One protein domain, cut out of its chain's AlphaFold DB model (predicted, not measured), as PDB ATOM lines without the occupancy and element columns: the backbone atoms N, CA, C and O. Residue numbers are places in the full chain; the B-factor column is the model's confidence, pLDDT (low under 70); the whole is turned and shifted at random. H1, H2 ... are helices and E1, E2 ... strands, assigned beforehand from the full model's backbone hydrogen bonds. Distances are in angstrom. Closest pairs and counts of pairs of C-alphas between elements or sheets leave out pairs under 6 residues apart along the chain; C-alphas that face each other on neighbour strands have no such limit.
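What this domain is: This is residues 5 to 180 of the 180 residues of an uncharacterized protein of Dacryopinax primogenitus (strain DJM 731) (UniProt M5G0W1). A strongly twisted and curled sheet of four strands makes the middle of the domain, with the long helix H5 over one face and H2 and H4 on the other: three layers, helices on both faces of a sheet. H1 packs on H2 and H4, away from the sheet, and residues 178 to 179 fold back beside the start of E5. The printed part has 176 residues, with five named helices and five named strands in the order H1 E1 E2 H2 H3 H4 E3 E4 E5 H5. The sheet's order is E2 E3 E4 E5, all antiparallel; the class is mixed, helices and strands, with under half of the residues in named elements. The whole is compact, with a radius of gyration of the C-alphas of 15.6 A and spans of 41 by 38 by 32 A.

How they stand to each other: Residues 5 to 6 pair in parallel with residues 30 to 31 of E1, residues 29 to 31, which pairs with no named strand. H1, residues 19 to 23, touches residues 53 to 55 of H2, residues 53 to 64; the closest C-alphas are those of Leu 23 and Ser 54, 4.1 A apart. H4, residues 82 to 94, touches H2 at a steep tilt of 57 degrees, opposite ways, closest at the C-alphas of His 61 and Leu 82, 6.5 A. H1 touches H4, closest at the C-alphas of Ala 19 and Ser 83, 5.5 A. E2, residues 46 to 50, is an edge strand, antiparallel to E3, residues 100 to 106; N 47 and O 105 are within hydrogen-bond range at 3.0 A. E3, E4, residues 120 to 131, and E5, residues 136 to 144, form a meander, each strand the antiparallel neighbour of the one before. E3 and E4 are a hairpin, with N 102 and O 125 at 2.7 A, and E4 and E5 another, with N 126 and O 140 at 2.8 A. H2 is on the sheet at a height of 9.5 A, over E3 and E4. H3, residues 68 to 71, is close but not clearly touching H2; the closest C-alphas, of Ala 64 and Leu 70, are 7.3 A apart. H4 is on the sheet too, closest at the C-alphas of Ile 93 and Thr 100, 5.4 A. H5, residues 152 to 166, is on the opposite face from H2, closest to E2 at the C-alphas of Val 46 and His 156, 6.3 A. Every O i to N i+4 pair is within hydrogen-bond range in H1, H4 and H5; in H2 6 of 8 are, and H3 is too short for such a pair.

Where its parts are: H1 begins at C-alpha 19, (120.465, 154.924, 177.597). From first to last C-alpha H2 measures 15.1 A, H4 16.4 A, E3 19.7 A and E5 24.1 A. E4, the longest strand, measures 31.3 A and ends at C-alpha 131, (137.747, 158.180, 199.155). H5 measures 21.1 A and ends at C-alpha 166, (150.222, 156.737, 194.582).

The domain as a whole: The C-alphas farthest apart, of Pro 80 and Ala 170, are 44.4 A apart. The printed part has no cut, and the links E1 to E2 and E3 to E4 are long. The mean pLDDT of the printed part is 94.9; residues 11 to 14 are under 70.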
ATOM      1  N   LEU A   5     133.717 165.631 177.700       92.88
ATOM      2  CA  LEU A   5     133.755 164.992 179.010       92.88
ATOM      3  C   LEU A   5     134.169 166.013 180.078       92.88
ATOM      4  O   LEU A   5     135.135 166.757 179.898       92.88
ATOM      5  N   VAL A   6     133.427 166.056 181.180       94.50
ATOM      6  CA  VAL A   6     133.689 166.910 182.345       94.50
ATOM      7  C   VAL A   6     133.611 166.088 183.630       94.50
ATOM      8  O   VAL A   6     133.117 164.961 183.637       94.50
ATOM      9  N   ASN A   7     134.121 166.650 184.721       94.25
ATOM     10  CA  ASN A   7     133.950 166.094 186.055       94.25
ATOM     11  C   ASN A   7     133.596 167.233 187.019       94.25
ATOM     12  O   ASN A   7     134.498 167.884 187.548       94.25
ATOM     13  N   HIS A   8     132.302 167.506 187.213       89.88
ATOM     14  CA  HIS A   8     131.838 168.524 188.165       89.88
ATOM     15  C   HIS A   8     131.415 167.911 189.494       89.88
ATOM     16  O   HIS A   8     130.433 168.368 190.070       89.88
ATOM     17  N   TYR A   9     132.129 166.876 189.952       85.88
ATOM     18  CA  TYR A   9     131.852 166.129 191.179       85.88
ATOM     19  C   TYR A   9     131.011 166.897 192.210       85.88
ATOM     20  O   TYR A   9     131.451 167.887 192.804       85.88
ATOM     21  N   THR A  10     129.795 166.405 192.425       77.00
ATOM     22  CA  THR A  10     128.890 166.877 193.473       77.00
ATOM     23  C   THR A  10     128.414 165.682 194.290       77.00
ATOM     24  O   THR A  10     128.323 164.560 193.792       77.00
ATOM     25  N   ALA A  11     128.136 165.899 195.581       66.06
ATOM     26  CA  ALA A  11     127.509 164.867 196.404       66.06
ATOM     27  C   ALA A  11     126.184 164.422 195.743       66.06
ATOM     28  O   ALA A  11     125.470 165.273 195.210       66.06
ATOM     29  N   PRO A  12     125.879 163.113 195.720       62.22
ATOM     30  CA  PRO A  12     125.002 162.527 194.712       62.22
ATOM     31  C   PRO A  12     123.578 163.096 194.733       62.22
ATOM     32  O   PRO A  12     122.946 163.202 195.783       62.22
ATOM     33  N   ALA A  13     123.056 163.381 193.538       61.06
ATOM     34  CA  ALA A  13     121.627 163.417 193.261       61.06
ATOM     35  C   ALA A  13     121.215 162.076 192.627       61.06
ATOM     36  O   ALA A  13     121.930 161.550 191.776       61.06
ATOM     37  N   ASN A  14     120.053 161.540 193.011       65.81
ATOM     38  CA  ASN A  14     119.511 160.258 192.527       65.81
ATOM     39  C   ASN A  14     118.961 160.327 191.084       65.81
ATOM     40  O   ASN A  14     117.955 159.692 190.770       65.81
ATOM     41  N   GLU A  15     119.555 161.141 190.212       82.75
ATOM     42  CA  GLU A  15     119.124 161.231 188.820       82.75
ATOM     43  C   GLU A  15     119.665 160.027 188.043       82.75
ATOM     44  O   GLU A  15     120.879 159.872 187.888       82.75
ATOM     45  N   ILE A  16     118.755 159.183 187.561       84.31
ATOM     46  CA  ILE A  16     119.060 158.061 186.673       84.31
ATOM     47  C   ILE A  16     118.974 158.572 185.237       84.31
ATOM     48  O   ILE A  16     117.930 159.089 184.835       84.31
ATOM     49  N   LYS A  17     120.048 158.410 184.462       90.62
ATOM     50  CA  LYS A  17     120.059 158.757 183.036       90.62
ATOM     51  C   LYS A  17     119.594 157.571 182.204       90.62
ATOM     52  O   LYS A  17     119.965 156.422 182.439       90.62
ATOM     53  N   THR A  18     118.811 157.859 181.178       93.06
ATOM     54  CA  THR A  18     118.407 156.877 180.174       93.06
ATOM     55  C   THR A  18     119.577 156.501 179.262       93.06
ATOM     56  O   THR A  18     120.509 157.279 179.049       93.06
ATOM     57  N   ALA A  19     119.498 155.330 178.620       94.06
ATOM     58  CA  ALA A  19     120.465 154.924 177.597       94.06
ATOM     59  C   ALA A  19     120.614 155.974 176.479       94.06
ATOM     60  O   ALA A  19     121.719 156.215 175.996       94.06
ATOM     61  N   ASN A  20     119.518 156.641 176.098       94.44
ATOM     62  CA  ASN A  20     119.564 157.692 175.088       94.44
ATOM     63  C   ASN A  20     120.351 158.919 175.562       94.44
ATOM     64  O   ASN A  20     121.121 159.462 174.780       94.44
ATOM     65  N   GLU A  21     120.204 159.338 176.819       94.00
ATOM     66  CA  GLU A  21     120.979 160.453 177.381       94.00
ATOM     67  C   GLU A  21     122.462 160.108 177.538       94.00
ATOM     68  O   GLU A  21     123.312 160.981 177.424       94.00
ATOM     69  N   LEU A  22     122.807 158.841 177.767       94.50
ATOM     70  CA  LEU A  22     124.208 158.413 177.840       94.50
ATOM     71  C   LEU A  22     124.874 158.370 176.460       94.50
ATOM     72  O   LEU A  22     126.063 158.664 176.335       94.50
ATOM     73  N   LEU A  23     124.113 158.019 175.420       96.06
ATOM     74  CA  LEU A  23     124.573 158.046 174.028       96.06
ATOM     75  C   LEU A  23     124.574 159.466 173.444       96.06
ATOM     76  O   LEU A  23     125.458 159.810 172.661       96.06
ATOM     77  N   ASN A  24     123.607 160.286 173.848       95.56
ATOM     78  CA  ASN A  24     123.372 161.641 173.363       95.56
ATOM     79  C   ASN A  24     123.249 162.598 174.562       95.56
ATOM     80  O   ASN A  24     122.143 163.052 174.872       95.56
ATOM     81  N   PRO A  25     124.361 162.888 175.262       92.81
ATOM     82  CA  PRO A  25     124.322 163.736 176.444       92.81
ATOM     83  C   PRO A  25     123.747 165.119 176.120       92.81
ATOM     84  O   PRO A  25     124.119 165.697 175.088       92.81
ATOM     85  N   PRO A  26     122.872 165.668 176.987       89.44
ATOM     86  CA  PRO A  26     122.369 167.027 176.844       89.44
ATOM     87  C   PRO A  26     123.514 168.018 176.633       89.44
ATOM     88  O   PRO A  26     124.570 167.908 177.257       89.44
ATOM     89  N   GLU A  27     123.324 168.949 175.696       91.38
ATOM     90  CA  GLU A  27     124.323 169.965 175.321       91.38
ATOM     91  C   GLU A  27     125.664 169.394 174.812       91.38
ATOM     92  O   GLU A  27     126.633 170.128 174.627       91.38
ATOM     93  N   GLY A  28     125.736 168.083 174.552       92.88
ATOM     94  CA  GLY A  28     126.977 167.402 174.204       92.88
ATOM     95  C   GLY A  28     127.968 167.319 175.367       92.88
ATOM     96  O   GLY A  28     129.163 167.191 175.113       92.88
ATOM     97  N   VAL A  29     127.509 167.399 176.621       93.12
ATOM     98  CA  VAL A  29     128.371 167.368 177.812       93.12
ATOM     99  C   VAL A  29     128.085 166.130 178.655       93.12
ATOM    100  O   VAL A  29     126.985 165.945 179.169       93.12
ATOM    101  N   TYR A  30     129.099 165.286 178.829       93.94
ATOM    102  CA  TYR A  30     129.023 164.108 179.685       93.94
ATOM    103  C   TYR A  30     129.799 164.337 180.985       93.94
ATOM    104  O   TYR A  30     131.016 164.514 180.955       93.94
ATOM    105  N   ASP A  31     129.097 164.322 182.119       93.50
ATOM    106  CA  ASP A  31     129.702 164.462 183.444       93.50
ATOM    107  C   ASP A  31     129.953 163.093 184.081       93.50
ATOM    108  O   ASP A  31     129.019 162.310 184.275       93.50
ATOM    109  N   VAL A  32     131.215 162.806 184.399       92.75
ATOM    110  CA  VAL A  32     131.625 161.537 185.015       92.75
ATOM    111  C   VAL A  32     131.279 161.484 186.504       92.75
ATOM    112  O   VAL A  32     131.069 160.392 187.018       92.75
ATOM    113  N   ASN A  33     131.193 162.639 187.178       93.12
ATOM    114  CA  ASN A  33     130.872 162.754 188.602       93.12
ATOM    115  C   ASN A  33     131.759 161.900 189.542       93.12
ATOM    116  O   ASN A  33     131.259 161.202 190.418       93.12
ATOM    117  N   PHE A  34     133.085 161.963 189.391       95.69
ATOM    118  CA  PHE A  34     134.036 161.184 190.197       95.69
ATOM    119  C   PHE A  34     134.757 162.042 191.244       95.69
ATOM    120  O   PHE A  34     135.240 163.129 190.934       95.69
ATOM    121  N   VAL A  35     134.912 161.527 192.468       95.81
ATOM    122  CA  VAL A  35     135.438 162.263 193.638       95.81
ATOM    123  C   VAL A  35     136.859 162.831 193.480       95.81
ATOM    124  O   VAL A  35     137.219 163.785 194.172       95.81
ATOM    125  N   PHE A  36     137.679 162.282 192.579       96.00
ATOM    126  CA  PHE A  36     139.027 162.787 192.295       96.00
ATOM    127  C   PHE A  36     139.126 163.446 190.908       96.00
ATOM    128  O   PHE A  36     138.376 163.091 189.997       96.00
ATOM    129  N   PRO A  37     140.087 164.367 190.690       94.81
ATOM    130  CA  PRO A  37     140.335 164.941 189.368       94.81
ATOM    131  C   PRO A  37     140.688 163.857 188.344       94.81
ATOM    132  O   PRO A  37     141.635 163.106 188.552       94.81
ATOM    133  N   LEU A  38     139.964 163.796 187.225       93.94
ATOM    134  CA  LEU A  38     140.242 162.849 186.144       93.94
ATOM    135  C   LEU A  38     141.206 163.447 185.124       93.94
ATOM    136  O   LEU A  38     141.168 164.643 184.833       93.94
ATOM    137  N   ARG A  39     142.049 162.591 184.550       94.25
ATOM    138  CA  ARG A  39     142.953 162.931 183.452       94.25
ATOM    139  C   ARG A  39     143.208 161.707 182.589       94.25
ATOM    140  O   ARG A  39     143.029 160.579 183.038       94.25
ATOM    141  N   GLU A  40     143.689 161.943 181.379       97.31
ATOM    142  CA  GLU A  40     144.293 160.877 180.589       97.31
ATOM    143  C   GLU A  40     145.637 160.463 181.198       97.31
ATOM    144  O   GLU A  40     146.389 161.292 181.736       97.31
ATOM    145  N   LEU A  41     145.924 159.166 181.108       98.31
ATOM    146  CA  LEU A  41     147.180 158.559 181.536       98.31
ATOM    147  C   LEU A  41     147.784 157.839 180.338       98.31
ATOM    148  O   LEU A  41     147.106 157.041 179.700       98.31
ATOM    149  N   GLU A  42     149.051 158.085 180.039       97.88
ATOM    150  CA  GLU A  42     149.668 157.566 178.820       97.88
ATOM    151  C   GLU A  42     151.090 157.043 179.067       97.88
ATOM    152  O   GLU A  42     151.842 157.537 179.913       97.88
ATOM    153  N   SER A  43     151.433 155.997 178.323       97.19
ATOM    154  CA  SER A  43     152.780 155.474 178.103       97.19
ATOM    155  C   SER A  43     153.042 155.407 176.597       97.19
ATOM    156  O   SER A  43     152.160 155.697 175.799       97.19
ATOM    157  N   ASP A  44     154.218 154.939 176.190       97.12
ATOM    158  CA  ASP A  44     154.563 154.730 174.780       97.12
ATOM    159  C   ASP A  44     153.652 153.726 174.046       97.12
ATOM    160  O   ASP A  44     153.564 153.763 172.821       97.12
ATOM    161  N   LYS A  45     152.978 152.822 174.773       98.12
ATOM    162  CA  LYS A  45     152.173 151.735 174.180       98.12
ATOM    163  C   LYS A  45     150.706 151.720 174.575       98.12
ATOM    164  O   LYS A  45     149.919 151.061 173.908       98.12
ATOM    165  N   VAL A  46     150.336 152.373 175.669       98.62
ATOM    166  CA  VAL A  46     148.970 152.324 176.207       98.62
ATOM    167  C   VAL A  46     148.554 153.696 176.684       98.62
ATOM    168  O   VAL A  46     149.317 154.344 177.407       98.62
ATOM    169  N   ARG A  47     147.318 154.072 176.353       98.69
ATOM    170  CA  ARG A  47     146.617 155.219 176.923       98.69
ATOM    171  C   ARG A  47     145.353 154.765 177.650       98.69
ATOM    172  O   ARG A  47     144.592 153.941 177.146       98.69
ATOM    173  N   LEU A  48     145.124 155.330 178.827       98.75
ATOM    174  CA  LEU A  48     143.864 155.287 179.554       98.75
ATOM    175  C   LEU A  48     143.175 156.635 179.383       98.75
ATOM    176  O   LEU A  48     143.704 157.661 179.818       98.75
ATOM    177  N   VAL A  49     141.997 156.626 178.768       98.00
ATOM    178  CA  VAL A  49     141.150 157.818 178.644       98.00
ATOM    179  C   VAL A  49     139.917 157.661 179.528       98.00
ATOM    180  O   VAL A  49     139.393 156.545 179.614       98.00
ATOM    181  N   PRO A  50     139.435 158.727 180.196       97.75
ATOM    182  CA  PRO A  50     138.172 158.672 180.923       97.75
ATOM    183  C   PRO A  50     137.058 158.093 180.046       97.75
ATOM    184  O   PRO A  50     136.922 158.438 178.867       97.75
ATOM    185  N   PHE A  51     136.290 157.157 180.594       98.06
ATOM    186  CA  PHE A  51     135.335 156.401 179.801       98.06
ATOM    187  C   PHE A  51     134.137 157.272 179.412       98.06
ATOM    188  O   PHE A  51     133.357 157.704 180.255       98.06
ATOM    189  N   LEU A  52     133.981 157.495 178.109       96.88
ATOM    190  CA  LEU A  52     132.820 158.136 177.515       96.88
ATOM    191  C   LEU A  52     131.816 157.080 176.999       96.88
ATOM    192  O   LEU A  52     132.113 156.414 176.000       96.88
ATOM    193  N   PRO A  53     130.629 156.919 177.623       97.06
ATOM    194  CA  PRO A  53     129.687 155.851 177.274       97.06
ATOM    195  C   PRO A  53     129.224 155.873 175.820       97.06
ATOM    196  O   PRO A  53     129.111 154.813 175.214       97.06
ATOM    197  N   SER A  54     129.019 157.057 175.238       96.62
ATOM    198  CA  SER A  54     128.582 157.218 173.846       96.62
ATOM    199  C   SER A  54     129.587 156.718 172.806       96.62
ATOM    200  O   SER A  54     129.188 156.374 171.696       96.62
ATOM    201  N   VAL A  55     130.873 156.648 173.160       95.50
ATOM    202  CA  VAL A  55     131.950 156.217 172.258       95.50
ATOM    203  C   VAL A  55     132.383 154.793 172.578       95.50
ATOM    204  O   VAL A  55     132.396 153.924 171.706       95.50
ATOM    205  N   HIS A  56     132.725 154.529 173.837       97.62
ATOM    206  CA  HIS A  56     133.408 153.291 174.193       97.62
ATOM    207  C   HIS A  56     132.448 152.123 174.426       97.62
ATOM    208  O   HIS A  56     132.785 150.994 174.076       97.62
ATOM    209  N   MET A  57     131.252 152.364 174.983       97.81
ATOM    210  CA  MET A  57     130.326 151.275 175.321       97.81
ATOM    211  C   MET A  57     129.799 150.534 174.081       97.81
ATOM    212  O   MET A  57     129.862 149.305 174.092       97.81
ATOM    213  N   PRO A  58     129.351 151.199 172.991       97.44
ATOM    214  CA  PRO A  58     128.930 150.498 171.777       97.44
ATOM    215  C   PRO A  58     130.029 149.599 171.208       97.44
ATOM    216  O   PRO A  58     129.775 148.445 170.865       97.44
ATOM    217  N   LEU A  59     131.264 150.109 171.159       96.88
ATOM    218  CA  LEU A  59     132.399 149.382 170.604       96.88
ATOM    219  C   LEU A  59     132.794 148.188 171.480       96.88
ATOM    220  O   LEU A  59     132.969 147.081 170.967       96.88
ATOM    221  N   LEU A  60     132.902 148.400 172.795       97.00
ATOM    222  CA  LEU A  60     133.235 147.347 173.751       97.00
ATOM    223  C   LEU A  60     132.159 146.260 173.773       97.00
ATOM    224  O   LEU A  60     132.495 145.081 173.729       97.00
ATOM    225  N   HIS A  61     130.880 146.642 173.789       97.19
ATOM    226  CA  HIS A  61     129.754 145.713 173.821       97.19
ATOM    227  C   HIS A  61     129.737 144.792 172.595       97.19
ATOM    228  O   HIS A  61     129.663 143.573 172.744       97.19
ATOM    229  N   VAL A  62     129.880 145.357 171.390       97.00
ATOM    230  CA  VAL A  62     129.936 144.575 170.142       97.00
ATOM    231  C   VAL A  62     131.137 143.630 170.135       97.00
ATOM    232  O   VAL A  62     130.998 142.469 169.761       97.00
ATOM    233  N   ARG A  63     132.312 144.101 170.568       96.50
ATOM    234  CA  ARG A  63     133.537 143.288 170.575       96.50
ATOM    235  C   ARG A  63     133.549 142.220 171.660       96.50
ATOM    236  O   ARG A  63     134.154 141.182 171.450       96.50
ATOM    237  N   ALA A  64     132.896 142.453 172.794       95.81
ATOM    238  CA  ALA A  64     132.819 141.491 173.888       95.81
ATOM    239  C   ALA A  64     131.753 140.407 173.654       95.81
ATOM    240  O   ALA A  64     131.861 139.327 174.229       95.81
ATOM    241  N   GLN A  65     130.740 140.662 172.815       94.12
ATOM    242  CA  GLN A  65     129.628 139.732 172.575       94.12
ATOM    243  C   GLN A  65     130.067 138.307 172.167       94.12
ATOM    244  O   GLN A  65     129.508 137.353 172.712       94.12
ATOM    245  N   PRO A  66     131.065 138.107 171.277       95.62
ATOM    246  CA  PRO A  66     131.529 136.768 170.902       95.62
ATOM    247  C   PRO A  66     132.297 136.041 172.018       95.62
ATOM    248  O   PRO A  66     132.585 134.854 171.882       95.62
ATOM    249  N   HIS A  67     132.635 136.739 173.105       95.56
ATOM    250  CA  HIS A  67     133.568 136.309 174.143       95.56
ATOM    251  C   HIS A  67     132.873 136.183 175.499       95.56
ATOM    252  O   HIS A  67     133.144 136.920 176.450       95.56
ATOM    253  N   SER A  68     131.936 135.239 175.598       92.69
ATOM    254  CA  SER A  68     131.171 135.011 176.834       92.69
ATOM    255  C   SER A  68     132.053 134.698 178.055       92.69
ATOM    256  O   SER A  68     131.669 135.020 179.181       92.69
ATOM    257  N   GLU A  69     133.257 134.157 177.839       94.31
ATOM    258  CA  GLU A  69     134.273 133.904 178.860       94.31
ATOM    259  C   GLU A  69     134.693 135.159 179.634       94.31
ATOM    260  O   GLU A  69     135.101 135.033 180.789       94.31
ATOM    261  N   LEU A  70     134.534 136.357 179.053       94.44
ATOM    262  CA  LEU A  70     134.818 137.627 179.730       94.44
ATOM    263  C   LEU A  70     133.939 137.840 180.968       94.44
ATOM    264  O   LEU A  70     134.365 138.511 181.900       94.44
ATOM    265  N   ASN A  71     132.748 137.233 181.009       91.75
ATOM    266  CA  ASN A  71     131.806 137.372 182.124       91.75
ATOM    267  C   ASN A  71     131.938 136.244 183.164       91.75
ATOM    268  O   ASN A  71     131.181 136.186 184.128       91.75
ATOM    269  N   ARG A  72     132.868 135.296 182.971       94.06
ATOM    270  CA  ARG A  72     132.952 134.080 183.801       94.06
ATOM    271  C   ARG A  72     133.295 134.365 185.265       94.06
ATOM    272  O   ARG A  72     132.902 133.596 186.139       94.06
ATOM    273  N   TYR A  73     134.059 135.426 185.513       92.00
ATOM    274  CA  TYR A  73     134.584 135.783 186.834       92.00
ATOM    275  C   TYR A  73     134.230 137.217 187.242       92.00
ATOM    276  O   TYR A  73     134.851 137.773 188.145       92.00
ATOM    277  N   THR A  74     133.249 137.824 186.575       89.38
ATOM    278  CA  THR A  74     132.764 139.169 186.889       89.38
ATOM    279  C   THR A  74     131.480 139.083 187.709       89.38
ATOM    280  O   THR A  74     130.676 138.169 187.548       89.38
ATOM    281  N   SER A  75     131.273 140.050 188.601       89.12
ATOM    282  CA  SER A  75     130.019 140.221 189.354       89.12
ATOM    283  C   SER A  75     128.956 141.012 188.580       89.12
ATOM    284  O   SER A  75     127.854 141.225 189.081       89.12
ATOM    285  N   PHE A  76     129.294 141.466 187.375       89.81
ATOM    286  CA  PHE A  76     128.439 142.222 186.469       89.81
ATOM    287  C   PHE A  76     128.402 141.554 185.096       89.81
ATOM    288  O   PHE A  76     129.282 140.761 184.749       89.81
ATOM    289  N   GLY A  77     127.394 141.922 184.308       88.62
ATOM    290  CA  GLY A  77     127.112 141.272 183.039       88.62
ATOM    291  C   GLY A  77     126.607 139.827 183.217       88.62
ATOM    292  O   GLY A  77     126.345 139.386 184.337       88.62
ATOM    293  N   PRO A  78     126.442 139.079 182.114       92.69
ATOM    294  CA  PRO A  78     126.519 139.563 180.737       92.69
ATOM    295  C   PRO A  78     125.439 140.613 180.448       92.69
ATOM    296  O   PRO A  78     124.358 140.593 181.032       92.69
ATOM    297  N   PHE A  79     125.730 141.529 179.527       94.94
ATOM    298  CA  PHE A  79     124.767 142.527 179.065       94.94
ATOM    299  C   PHE A  79     124.162 142.051 177.740       94.94
ATOM    300  O   PHE A  79     124.875 142.043 176.738       94.94
ATOM    301  N   PRO A  80     122.891 141.616 177.692       93.81
ATOM    302  CA  PRO A  80     122.281 141.117 176.458       93.81
ATOM    303  C   PRO A  80     121.992 142.222 175.433       93.81
ATOM    304  O   PRO A  80     121.829 141.931 174.251       93.81
ATOM    305  N   THR A  81     121.924 143.485 175.864       97.06
ATOM    306  CA  THR A  81     121.711 144.643 174.985       97.06
ATOM    307  C   THR A  81     122.641 145.793 175.354       97.06
ATOM    308  O   THR A  81     123.053 145.924 176.511       97.06
ATOM    309  N   LEU A  82     122.918 146.682 174.395       97.62
ATOM    310  CA  LEU A  82     123.666 147.914 174.661       97.62
ATOM    311  C   LEU A  82     122.984 148.760 175.750       97.62
ATOM    312  O   LEU A  82     123.668 149.281 176.624       97.62
ATOM    313  N   SER A  83     121.649 148.838 175.746       97.62
ATOM    314  CA  SER A  83     120.891 149.551 176.781       97.62
ATOM    315  C   SER A  83     121.163 148.994 178.176       97.62
ATOM    316  O   SER A  83     121.467 149.773 179.070       97.62
ATOM    317  N   SER A  84     121.177 147.665 178.351       96.69
ATOM    318  CA  SER A  84     121.482 147.055 179.657       96.69
ATOM    319  C   SER A  84     122.911 147.348 180.140       96.69
ATOM    320  O   SER A  84     123.136 147.514 181.336       96.69
ATOM    321  N   ALA A  85     123.876 147.472 179.220       97.25
ATOM    322  CA  ALA A  85     125.244 147.867 179.559       97.25
ATOM    323  C   ALA A  85     125.330 149.350 179.970       97.25
ATOM    324  O   ALA A  85     126.048 149.698 180.907       97.25
ATOM    325  N   LEU A  86     124.585 150.224 179.288       97.94
ATOM    326  CA  LEU A  86     124.511 151.657 179.589       97.94
ATOM    327  C   LEU A  86     123.785 151.934 180.913       97.94
ATOM    328  O   LEU A  86     124.256 152.745 181.702       97.94
ATOM    329  N   GLU A  87     122.685 151.234 181.187       96.06
ATOM    330  CA  GLU A  87     121.961 151.309 182.463       96.06
ATOM    331  C   GLU A  87     122.854 150.879 183.630       96.06
ATOM    332  O   GLU A  87     122.929 151.574 184.643       96.06
ATOM    333  N   TRP A  88     123.597 149.777 183.468       95.75
ATOM    334  CA  TRP A  88     124.569 149.343 184.469       95.75
ATOM    335  C   TRP A  88     125.650 150.401 184.705       95.75
ATOM    336  O   TRP A  88     125.942 150.724 185.859       95.75
ATOM    337  N   HIS A  89     126.203 150.965 183.626       96.38
ATOM    338  CA  HIS A  89     127.191 152.038 183.701       96.38
ATOM    339  C   HIS A  89     126.644 153.244 184.476       96.38
ATOM    340  O   HIS A  89     127.331 153.794 185.337       96.38
ATOM    341  N   ASP A  90     125.420 153.683 184.186       95.00
ATOM    342  CA  ASP A  90     124.814 154.813 184.890       95.00
ATOM    343  C   ASP A  90     124.709 154.554 186.392       95.00
ATOM    344  O   ASP A  90     125.206 155.345 187.188       95.00
ATOM    345  N   GLN A  91     124.127 153.413 186.757       93.12
ATOM    346  CA  GLN A  91     123.795 153.075 188.140       93.12
ATOM    347  C   GLN A  91     125.021 152.781 189.007       93.12
ATOM    348  O   GLN A  91     125.017 153.114 190.188       93.12
ATOM    349  N   HIS A  92     126.056 152.151 188.446       93.12
ATOM    350  CA  HIS A  92     127.189 151.644 189.228       93.12
ATOM    351  C   HIS A  92     128.465 152.465 189.062       93.12
ATOM    352  O   HIS A  92     129.381 152.306 189.864       93.12
ATOM    353  N   ILE A  93     128.550 153.300 188.021       94.88
ATOM    354  CA  ILE A  93     129.756 154.077 187.718       94.88
ATOM    355  C   ILE A  93     129.478 155.571 187.831       94.88
ATOM    356  O   ILE A  93     130.113 156.236 188.633       94.88
ATOM    357  N   ARG A  94     128.535 156.124 187.059       93.75
ATOM    358  CA  ARG A  94     128.299 157.583 187.073       93.75
ATOM    359  C   ARG A  94     127.557 158.045 188.335       93.75
ATOM    360  O   ARG A  94     127.851 159.107 188.883       93.75
ATOM    361  N   ALA A  95     126.555 157.282 188.770       92.25
ATOM    362  CA  ALA A  95     125.767 157.597 189.959       92.25
ATOM    363  C   ALA A  95     126.514 157.304 191.271       92.25
ATOM    364  O   ALA A  95     126.103 157.807 192.313       92.25
ATOM    365  N   GLU A  96     127.608 156.537 191.221       93.56
ATOM    366  CA  GLU A  96     128.467 156.205 192.359       93.56
ATOM    367  C   GLU A  96     129.747 157.059 192.312       93.56
ATOM    368  O   GLU A  96     130.684 156.718 191.592       93.56
ATOM    369  N   PRO A  97     129.850 158.159 193.079       93.75
ATOM    370  CA  PRO A  97     130.968 159.087 192.925       93.75
ATOM    371  C   PRO A  97     132.323 158.535 193.380       93.75
ATOM    372  O   PRO A  97     133.362 159.149 193.118       93.75
ATOM    373  N   SER A  98     132.332 157.396 194.081       95.69
ATOM    374  CA  SER A  98     133.552 156.659 194.417       95.69
ATOM    375  C   SER A  98     134.015 155.709 193.304       95.69
ATOM    376  O   SER A  98     135.053 155.057 193.466       95.69
ATOM    377  N   ALA A  99     133.292 155.640 192.181       96.75
ATOM    378  CA  ALA A  99     133.595 154.791 191.040       96.75
ATOM    379  C   ALA A  99     133.875 155.589 189.757       96.75
ATOM    380  O   ALA A  99     133.368 156.684 189.532       96.75
ATOM    381  N   THR A 100     134.717 155.034 188.888       97.75
ATOM    382  CA  THR A 100     134.947 155.569 187.539       97.75
ATOM    383  C   THR A 100     135.485 154.485 186.613       97.75
ATOM    384  O   THR A 100     136.023 153.479 187.074       97.75
ATOM    385  N   LEU A 101     135.382 154.702 185.303       98.38
ATOM    386  CA  LEU A 101     135.944 153.827 184.278       98.38
ATOM    387  C   LEU A 101     136.904 154.596 183.370       98.38
ATOM    388  O   LEU A 101     136.747 155.788 183.102       98.38
ATOM    389  N   PHE A 102     137.854 153.851 182.823       98.75
ATOM    390  CA  PHE A 102     138.747 154.238 181.748       98.75
ATOM    391  C   PHE A 102     138.590 153.262 180.587       98.75
ATOM    392  O   PHE A 102     138.542 152.043 180.784       98.75
ATOM    393  N   ALA A 103     138.566 153.790 179.367       98.62
ATOM    394  CA  ALA A 103     138.817 152.978 178.186       98.62
ATOM    395  C   ALA A 103     140.326 152.776 178.036       98.62
ATOM    396  O   ALA A 103     141.109 153.719 178.186       98.62
ATOM    397  N   VAL A 104     140.728 151.538 177.755       98.81
ATOM    398  CA  VAL A 104     142.132 151.165 177.574       98.81
ATOM    399  C   VAL A 104     142.418 151.059 176.089       98.81
ATOM    400  O   VAL A 104     141.838 150.217 175.402       98.81
ATOM    401  N   LEU A 105     143.306 151.917 175.599       98.69
ATOM    402  CA  LEU A 105     143.694 151.992 174.199       98.69
ATOM    403  C   LEU A 105     145.108 151.443 174.030       98.69
ATOM    404  O   LEU A 105     146.044 151.922 174.674       98.69
ATOM    405  N   ASP A 106     145.264 150.456 173.152       98.56
ATOM    406  CA  ASP A 106     146.568 150.008 172.676       98.56
ATOM    407  C   ASP A 106     147.046 150.935 171.552       98.56
ATOM    408  O   ASP A 106     146.413 151.034 170.502       98.56
ATOM    409  N   LEU A 107     148.164 151.623 171.774       98.44
ATOM    410  CA  LEU A 107     148.722 152.617 170.851       98.44
ATOM    411  C   LEU A 107     149.572 151.985 169.744       98.44
ATOM    412  O   LEU A 107     150.023 152.681 168.837       98.44
ATOM    413  N   THR A 108     149.806 150.667 169.790       97.31
ATOM    414  CA  THR A 108     150.605 149.986 168.758       97.31
ATOM    415  C   THR A 108     149.874 149.864 167.422       97.31
ATOM    416  O   THR A 108     150.504 149.637 166.388       97.31
ATOM    417  N   GLN A 109     148.547 150.014 167.430       93.50
ATOM    418  CA  GLN A 109     147.677 149.891 166.266       93.50
ATOM    419  C   GLN A 109     146.533 150.901 166.359       93.50
ATOM    420  O   GLN A 109     145.983 151.131 167.434       93.50
ATOM    421  N   ALA A 110     146.129 151.466 165.223       94.81
ATOM    422  CA  ALA A 110     144.903 152.252 165.153       94.81
ATOM    423  C   ALA A 110     143.669 151.346 165.287       94.81
ATOM    424  O   ALA A 110     143.685 150.178 164.885       94.81
ATOM    425  N   ASP A 111     142.579 151.890 165.824       95.31
ATOM    426  CA  ASP A 111     141.308 151.182 165.823       95.31
ATOM    427  C   ASP A 111     140.739 151.098 164.394       95.31
ATOM    428  O   ASP A 111     140.687 152.119 163.709       95.31
ATOM    429  N   PRO A 112     140.291 149.922 163.919       93.44
ATOM    430  CA  PRO A 112     139.761 149.789 162.563       93.44
ATOM    431  C   PRO A 112     138.388 150.448 162.370       93.44
ATOM    432  O   PRO A 112     138.002 150.705 161.233       93.44
ATOM    433  N   VAL A 113     137.635 150.681 163.452       93.12
ATOM    434  CA  VAL A 113     136.283 151.261 163.401       93.12
ATOM    435  C   VAL A 113     136.316 152.752 163.719       93.12
ATOM    436  O   VAL A 113     135.619 153.515 163.059       93.12
ATOM    437  N   LEU A 114     137.133 153.164 164.697       91.56
ATOM    438  CA  LEU A 114     137.267 154.565 165.125       91.56
ATOM    439  C   LEU A 114     138.746 155.001 165.194       91.56
ATOM    440  O   LEU A 114     139.294 155.150 166.294       91.56
ATOM    441  N   PRO A 115     139.432 155.185 164.046       92.38
ATOM    442  CA  PRO A 115     140.850 155.554 164.009       92.38
ATOM    443  C   PRO A 115     141.183 156.839 164.784       92.38
ATOM    444  O   PRO A 115     142.294 156.987 165.294       92.38
ATOM    445  N   GLU A 116     140.224 157.757 164.907       91.62
ATOM    446  CA  GLU A 116     140.352 159.025 165.628       91.62
ATOM    447  C   GLU A 116     140.598 158.864 167.134       91.62
ATOM    448  O   GLU A 116     141.090 159.796 167.766       91.62
ATOM    449  N   MET A 117     140.330 157.684 167.713       92.19
ATOM    450  CA  MET A 117     140.683 157.394 169.109       92.19
ATOM    451  C   MET A 117     142.201 157.348 169.333       92.19
ATOM    452  O   MET A 117     142.648 157.365 170.479       92.19
ATOM    453  N   GLY A 118     143.006 157.277 168.264       93.94
ATOM    454  CA  GLY A 118     144.470 157.280 168.333       93.94
ATOM    455  C   GLY A 118     145.086 155.991 168.889       93.94
ATOM    456  O   GLY A 118     146.268 155.972 169.205       93.94
ATOM    457  N   GLY A 119     144.290 154.929 169.015       96.81
ATOM    458  CA  GLY A 119     144.700 153.602 169.460       96.81
ATOM    459  C   GLY A 119     143.523 152.635 169.391       96.81
ATOM    460  O   GLY A 119     142.368 153.065 169.352       96.81
ATOM    461  N   ARG A 120     143.796 151.334 169.359       98.00
ATOM    462  CA  ARG A 120     142.765 150.295 169.294       98.00
ATOM    463  C   ARG A 120     142.163 150.062 170.675       98.00
ATOM    464  O   ARG A 120     142.898 149.861 171.641       98.00
ATOM    465  N   LEU A 121     140.831 150.052 170.776       98.38
ATOM    466  CA  LEU A 121     140.164 149.764 172.049       98.38
ATOM    467  C   LEU A 121     140.457 148.321 172.475       98.38
ATOM    468  O   LEU A 121     139.970 147.378 171.847       98.38
ATOM    469  N   ALA A 122     141.229 148.186 173.552       98.44
ATOM    470  CA  ALA A 122     141.663 146.918 174.120       98.44
ATOM    471  C   ALA A 122     140.747 146.417 175.241       98.44
ATOM    472  O   ALA A 122     140.714 145.222 175.535       98.44
ATOM    473  N   GLY A 123     139.997 147.318 175.876       98.25
ATOM    474  CA  GLY A 123     139.085 146.979 176.960       98.25
ATOM    475  C   GLY A 123     138.788 148.165 177.867       98.25
ATOM    476  O   GLY A 123     138.880 149.322 177.451       98.25
ATOM    477  N   MET A 124     138.461 147.869 179.121       98.19
ATOM    478  CA  MET A 124     138.239 148.856 180.171       98.19
ATOM    479  C   MET A 124     138.884 148.430 181.491       98.19
ATOM    480  O   MET A 124     139.175 147.259 181.730       98.19
ATOM    481  N   THR A 125     139.112 149.412 182.349       98.56
ATOM    482  CA  THR A 125     139.481 149.250 183.757       98.56
ATOM    483  C   THR A 125     138.926 150.452 184.506       98.56
ATOM    484  O   THR A 125     138.568 151.447 183.884       98.56
ATOM    485  N   GLY A 126     138.863 150.417 185.825       97.75
ATOM    486  CA  GLY A 126     138.324 151.532 186.585       97.75
ATOM    487  C   GLY A 126     138.787 151.563 188.019       97.75
ATOM    488  O   GLY A 126     139.710 150.847 188.407       97.75
ATOM    489  N   LEU A 127     138.115 152.412 188.783       98.25
ATOM    490  CA  LEU A 127     138.277 152.515 190.222       98.25
ATOM    491  C   LEU A 127     136.931 152.331 190.908       98.25
ATOM    492  O   LEU A 127     135.908 152.712 190.343       98.25
ATOM    493  N   ILE A 128     136.956 151.796 192.126       97.69
ATOM    494  CA  ILE A 128     135.833 151.795 193.072       97.69
ATOM    495  C   ILE A 128     136.320 152.165 194.471       97.69
ATOM    496  O   ILE A 128     137.525 152.155 194.746       97.69
ATOM    497  N   GLY A 129     135.387 152.500 195.367       96.81
ATOM    498  CA  GLY A 129     135.698 152.768 196.774       96.81
ATOM    499  C   GLY A 129     136.682 153.925 196.971       96.81
ATOM    500  O   GLY A 129     137.364 153.996 197.999       96.81
ATOM    501  N   ALA A 130     136.782 154.811 195.977       97.56
ATOM    502  CA  ALA A 130     137.615 155.994 196.012       97.56
ATOM    503  C   ALA A 130     137.145 156.933 197.131       97.56
ATOM    504  O   ALA A 130     135.973 157.299 197.215       97.56
ATOM    505  N   SER A 131     138.062 157.329 198.012       96.50
ATOM    506  CA  SER A 131     137.747 158.180 199.155       96.50
ATOM    507  C   SER A 131     138.878 159.154 199.436       96.50
ATOM    508  O   SER A 131     139.997 158.755 199.767       96.50
ATOM    509  N   THR A 132     138.566 160.447 199.365       94.00
ATOM    510  CA  THR A 132     139.464 161.526 199.799       94.00
ATOM    511  C   THR A 132     139.743 161.435 201.298       94.00
ATOM    512  O   THR A 132     140.893 161.541 201.713       94.00
ATOM    513  N   GLY A 133     138.712 161.159 202.106       95.44
ATOM    514  CA  GLY A 133     138.817 161.057 203.564       95.44
ATOM    515  C   GLY A 133     139.642 159.859 204.046       95.44
ATOM    516  O   GLY A 133     140.398 159.991 205.004       95.44
ATOM    517  N   GLN A 134     139.541 158.708 203.372       96.88
ATOM    518  CA  GLN A 134     140.348 157.519 203.693       96.88
ATOM    519  C   GLN A 134     141.660 157.441 202.891       96.88
ATOM    520  O   GLN A 134     142.466 156.542 203.121       96.88
ATOM    521  N   SER A 135     141.896 158.384 201.971       97.31
ATOM    522  CA  SER A 135     143.071 158.437 201.092       97.31
ATOM    523  C   SER A 135     143.330 157.112 200.363       97.31
ATOM    524  O   SER A 135     144.433 156.555 200.406       97.31
ATOM    525  N   GLN A 136     142.287 156.589 199.712       98.31
ATOM    526  CA  GLN A 136     142.332 155.278 199.071       98.31
ATOM    527  C   GLN A 136     141.497 155.188 197.794       98.31
ATOM    528  O   GLN A 136     140.588 155.992 197.585       98.31
ATOM    529  N   ALA A 137     141.781 154.162 196.996       98.38
ATOM    530  CA  ALA A 137     140.938 153.653 195.918       98.38
ATOM    531  C   ALA A 137     141.233 152.157 195.692       98.38
ATOM    532  O   ALA A 137     142.222 151.633 196.205       98.38
ATOM    533  N   GLU A 138     140.395 151.469 194.930       98.31
ATOM    534  CA  GLU A 138     140.618 150.091 194.478       98.31
ATOM    535  C   GLU A 138     140.594 150.047 192.953       98.31
ATOM    536  O   GLU A 138     139.710 150.650 192.347       98.31
ATOM    537  N   VAL A 139     141.551 149.350 192.334       98.19
ATOM    538  CA  VAL A 139     141.549 149.098 190.889       98.19
ATOM    539  C   VAL A 139     140.568 147.971 190.588       98.19
ATOM    540  O   VAL A 139     140.743 146.837 191.021       98.19
ATOM    541  N   ALA A 140     139.543 148.277 189.799       96.75
ATOM    542  CA  ALA A 140     138.437 147.368 189.522       96.75
ATOM    543  C   ALA A 140     138.079 147.334 188.033       96.75
ATOM    544  O   ALA A 140     138.693 148.003 187.201       96.75
ATOM    545  N   PHE A 141     137.074 146.524 187.689       96.06
ATOM    546  CA  PHE A 141     136.516 146.408 186.334       96.06
ATOM    547  C   PHE A 141     137.539 146.053 185.243       96.06
ATOM    548  O   PHE A 141     137.329 146.372 184.074       96.06
ATOM    549  N   VAL A 142     138.636 145.384 185.610       96.62
ATOM    550  CA  VAL A 142     139.707 144.979 184.691       96.62
ATOM    551  C   VAL A 142     139.157 143.979 183.673       96.62
ATOM    552  O   VAL A 142     139.017 142.793 183.959       96.62
ATOM    553  N   THR A 143     138.832 144.469 182.478       97.00
ATOM    554  CA  THR A 143     138.222 143.685 181.399       97.00
ATOM    555  C   THR A 143     138.939 144.000 180.097       97.00
ATOM    556  O   THR A 143     138.729 145.060 179.509       97.00
ATOM    557  N   TYR A 144     139.772 143.076 179.624       98.00
ATOM    558  CA  TYR A 144     140.465 143.191 178.339       98.00
ATOM    559  C   TYR A 144     139.897 142.187 177.343       98.00
ATOM    560  O   TYR A 144     139.670 141.028 177.700       98.00
ATOM    561  N   LEU A 145     139.699 142.617 176.097       97.94
ATOM    562  CA  LEU A 145     139.310 141.721 175.010       97.94
ATOM    563  C   LEU A 145     140.397 140.644 174.818       97.94
ATOM    564  O   LEU A 145     141.578 140.935 175.052       97.94
ATOM    565  N   PRO A 146     140.034 139.404 174.438       97.94
ATOM    566  CA  PRO A 146     140.956 138.269 174.486       97.94
ATOM    567  C   PRO A 146     142.270 138.473 173.734       97.94
ATOM    568  O   PRO A 146     143.313 138.038 174.219       97.94
ATOM    569  N   GLU A 147     142.265 139.185 172.607       97.44
ATOM    570  CA  GLU A 147     143.475 139.440 171.821       97.44
ATOM    571  C   GLU A 147     144.490 140.373 172.511       97.44
ATOM    572  O   GLU A 147     145.654 140.409 172.115       97.44
ATOM    573  N   PHE A 148     144.080 141.094 173.559       98.31
ATOM    574  CA  PHE A 148     144.949 141.963 174.364       98.31
ATOM    575  C   PHE A 148     145.311 141.358 175.721       98.31
ATOM    576  O   PHE A 148     146.150 141.903 176.446       98.31
ATOM    577  N   GLN A 149     144.723 140.221 176.086       97.62
ATOM    578  CA  GLN A 149     145.094 139.515 177.305       97.62
ATOM    579  C   GLN A 149     146.489 138.902 177.162       97.62
ATOM    580  O   GLN A 149     146.880 138.439 176.095       97.62
ATOM    581  N   ARG A 150     147.249 138.871 178.266       97.25
ATOM    582  CA  ARG A 150     148.636 138.358 178.290       97.25
ATOM    583  C   ARG A 150     149.583 139.099 177.327       97.25
ATOM    584  O   ARG A 150     150.596 138.544 176.908       97.25
ATOM    585  N   THR A 151     149.262 140.352 177.013       98.12
ATOM    586  CA  THR A 151     150.120 141.293 176.274       98.12
ATOM    587  C   THR A 151     150.662 142.379 177.214       98.12
ATOM    588  O   THR A 151     150.508 142.290 178.434       98.12
ATOM    589  N   HIS A 152     151.269 143.438 176.665       98.00
ATOM    590  CA  HIS A 152     151.698 144.617 177.428       98.00
ATOM    591  C   HIS A 152     150.535 145.428 178.017       98.00
ATOM    592  O   HIS A 152     150.753 146.164 178.980       98.00
ATOM    593  N   VAL A 153     149.318 145.297 177.474       98.56
ATOM    594  CA  VAL A 153     148.180 146.172 177.804       98.56
ATOM    595  C   VAL A 153     147.884 146.204 179.301       98.56
ATOM    596  O   VAL A 153     147.862 147.282 179.894       98.56
ATOM    597  N   GLY A 154     147.711 145.036 179.928       97.62
ATOM    598  CA  GLY A 154     147.343 144.953 181.345       97.62
ATOM    599  C   GLY A 154     148.407 145.544 182.268       97.62
ATOM    600  O   GLY A 154     148.106 146.386 183.108       97.62
ATOM    601  N   THR A 155     149.675 145.175 182.067       97.75
ATOM    602  CA  THR A 155     150.787 145.682 182.885       97.75
ATOM    603  C   THR A 155     150.942 147.198 182.765       97.75
ATOM    604  O   THR A 155     151.116 147.874 183.778       97.75
ATOM    605  N   HIS A 156     150.849 147.748 181.550       98.50
ATOM    606  CA  HIS A 156     150.939 149.193 181.342       98.50
ATOM    607  C   HIS A 156     149.736 149.932 181.944       98.50
ATOM    608  O   HIS A 156     149.931 150.932 182.631       98.50
ATOM    609  N   ALA A 157     148.511 149.435 181.740       98.62
ATOM    610  CA  ALA A 157     147.299 150.033 182.299       98.62
ATOM    611  C   ALA A 157     147.344 150.082 183.836       98.62
ATOM    612  O   ALA A 157     147.163 151.150 184.425       98.62
ATOM    613  N   SER A 158     147.667 148.963 184.492       98.00
ATOM    614  CA  SER A 158     147.809 148.923 185.951       98.00
ATOM    615  C   SER A 158     148.940 149.829 186.439       98.00
ATOM    616  O   SER A 158     148.752 150.575 187.395       98.00
ATOM    617  N   GLY A 159     150.097 149.832 185.768       98.00
ATOM    618  CA  GLY A 159     151.215 150.708 186.129       98.00
ATOM    619  C   GLY A 159     150.883 152.200 185.997       98.00
ATOM    620  O   GLY A 159     151.313 153.004 186.822       98.00
ATOM    621  N   LEU A 160     150.095 152.583 184.989       98.56
ATOM    622  CA  LEU A 160     149.616 153.955 184.813       98.56
ATOM    623  C   LEU A 160     148.679 154.381 185.944       98.56
ATOM    624  O   LEU A 160     148.898 155.445 186.524       98.56
ATOM    625  N   LEU A 161     147.691 153.545 186.289       98.38
ATOM    626  CA  LEU A 161     146.795 153.815 187.415       98.38
ATOM    627  C   LEU A 161     147.566 153.903 188.729       98.38
ATOM    628  O   LEU A 161     147.410 154.878 189.450       98.38
ATOM    629  N   LEU A 162     148.440 152.939 189.027       98.25
ATOM    630  CA  LEU A 162     149.190 152.925 190.285       98.25
ATOM    631  C   LEU A 162     150.071 154.166 190.448       98.25
ATOM    632  O   LEU A 162     150.063 154.761 191.522       98.25
ATOM    633  N   ARG A 163     150.768 154.599 189.388       98.00
ATOM    634  CA  ARG A 163     151.531 155.856 189.415       98.00
ATOM    635  C   ARG A 163     150.624 157.050 189.670       98.00
ATOM    636  O   ARG A 163     150.876 157.821 190.584       98.00
ATOM    637  N   TRP A 164     149.531 157.176 188.923       98.38
ATOM    638  CA  TRP A 164     148.602 158.285 189.127       98.38
ATOM    639  C   TRP A 164     147.998 158.297 190.536       98.38
ATOM    640  O   TRP A 164     147.873 159.361 191.131       98.38
ATOM    641  N   LEU A 165     147.655 157.145 191.101       98.44
ATOM    642  CA  LEU A 165     147.041 157.070 192.423       98.44
ATOM    643  C   LEU A 165     148.048 157.322 193.555       98.44
ATOM    644  O   LEU A 165     147.719 158.027 194.508       98.44
ATOM    645  N   LEU A 166     149.258 156.762 193.473       98.44
ATOM    646  CA  LEU A 166     150.222 156.737 194.582       98.44
ATOM    647  C   LEU A 166     151.282 157.842 194.515       98.44
ATOM    648  O   LEU A 166     151.753 158.279 195.568       98.44
ATOM    649  N   ASP A 167     151.667 158.301 193.319       98.31
ATOM    650  CA  ASP A 167     152.665 159.363 193.186       98.31
ATOM    651  C   ASP A 167     152.147 160.656 193.823       98.31
ATOM    652  O   ASP A 167     150.946 160.933 193.860       98.31
ATOM    653  N   SER A 168     153.062 161.476 194.339       97.25
ATOM    654  CA  SER A 168     152.680 162.729 194.991       97.25
ATOM    655  C   SER A 168     152.025 163.715 194.010       97.25
ATOM    656  O   SER A 168     152.310 163.677 192.809       97.25
ATOM    657  N   PRO A 169     151.241 164.693 194.503       95.94
ATOM    658  CA  PRO A 169     150.743 165.785 193.665       95.94
ATOM    659  C   PRO A 169     151.845 166.536 192.907       95.94
ATOM    660  O   PRO A 169     151.643 166.933 191.764       95.94
ATOM    661  N   ALA A 170     153.043 166.663 193.493       96.56
ATOM    662  CA  ALA A 170     154.200 167.276 192.833       96.56
ATOM    663  C   ALA A 170     154.709 166.472 191.619       96.56
ATOM    664  O   ALA A 170     155.329 167.036 190.723       96.56
ATOM    665  N   GLN A 171     154.433 165.167 191.576       96.06
ATOM    666  CA  GLN A 171     154.731 164.272 190.455       96.06
ATOM    667  C   GLN A 171     153.519 164.083 189.522       96.06
ATOM    668  O   GLN A 171     153.589 163.323 188.560       96.06
ATOM    669  N   GLY A 172     152.409 164.781 189.785       93.62
ATOM    670  CA  GLY A 172     151.182 164.700 188.994       93.62
ATOM    671  C   GLY A 172     150.258 163.529 189.347       93.62
ATOM    672  O   GLY A 172     149.353 163.240 188.556       93.62
ATOM    673  N   GLY A 173     150.478 162.875 190.494       97.19
ATOM    674  CA  GLY A 173     149.585 161.866 191.068       97.19
ATOM    675  C   GLY A 173     148.650 162.421 192.153       97.19
ATOM    676  O   GLY A 173     148.615 163.623 192.416       97.19
ATOM    677  N   LEU A 174     147.862 161.551 192.782       97.50
ATOM    678  CA  LEU A 174     146.898 161.894 193.833       97.50
ATOM    679  C   LEU A 174     147.488 161.806 195.249       97.50
ATOM    680  O   LEU A 174     146.912 162.353 196.189       97.50
ATOM    681  N   GLY A 175     148.624 161.128 195.422       97.88
ATOM    682  CA  GLY A 175     149.272 160.921 196.717       97.88
ATOM    683  C   GLY A 175     148.460 160.066 197.692       97.88
ATOM    684  O   GLY A 175     148.578 160.268 198.909       97.88
ATOM    685  N   LEU A 176     147.628 159.150 197.180       98.31
ATOM    686  CA  LEU A 176     146.839 158.240 198.008       98.31
ATOM    687  C   LEU A 176     147.753 157.360 198.860       98.31
ATOM    688  O   LEU A 176     148.857 156.991 198.459       98.31
ATOM    689  N   LYS A 177     147.290 157.011 200.061       97.75
ATOM    690  CA  LYS A 177     148.046 156.154 200.984       97.75
ATOM    691  C   LYS A 177     147.830 154.671 200.730       97.75
ATOM    692  O   LYS A 177     148.659 153.867 201.151       97.75
ATOM    693  N   ARG A 178     146.732 154.302 200.067       97.50
ATOM    694  CA  ARG A 178     146.371 152.907 199.826       97.50
ATOM    695  C   ARG A 178     145.705 152.727 198.470       97.50
ATOM    696  O   ARG A 178     144.772 153.449 198.137       97.50
ATOM    697  N   VAL A 179     146.152 151.720 197.730       97.75
ATOM    698  CA  VAL A 179     145.466 151.217 196.538       97.75
ATOM    699  C   VAL A 179     145.327 149.706 196.682       97.75
ATOM    700  O   VAL A 179     146.286 149.058 197.103       97.75
ATOM    701  N   GLN A 180     144.128 149.185 196.418       92.25
ATOM    702  CA  GLN A 180     143.838 147.745 196.368       92.25
ATOM    703  C   GLN A 180     143.809 147.251 194.928       92.25
ATOM    704  O   GLN A 180     143.359 148.040 194.063       92.25
TER     705      GLN A 180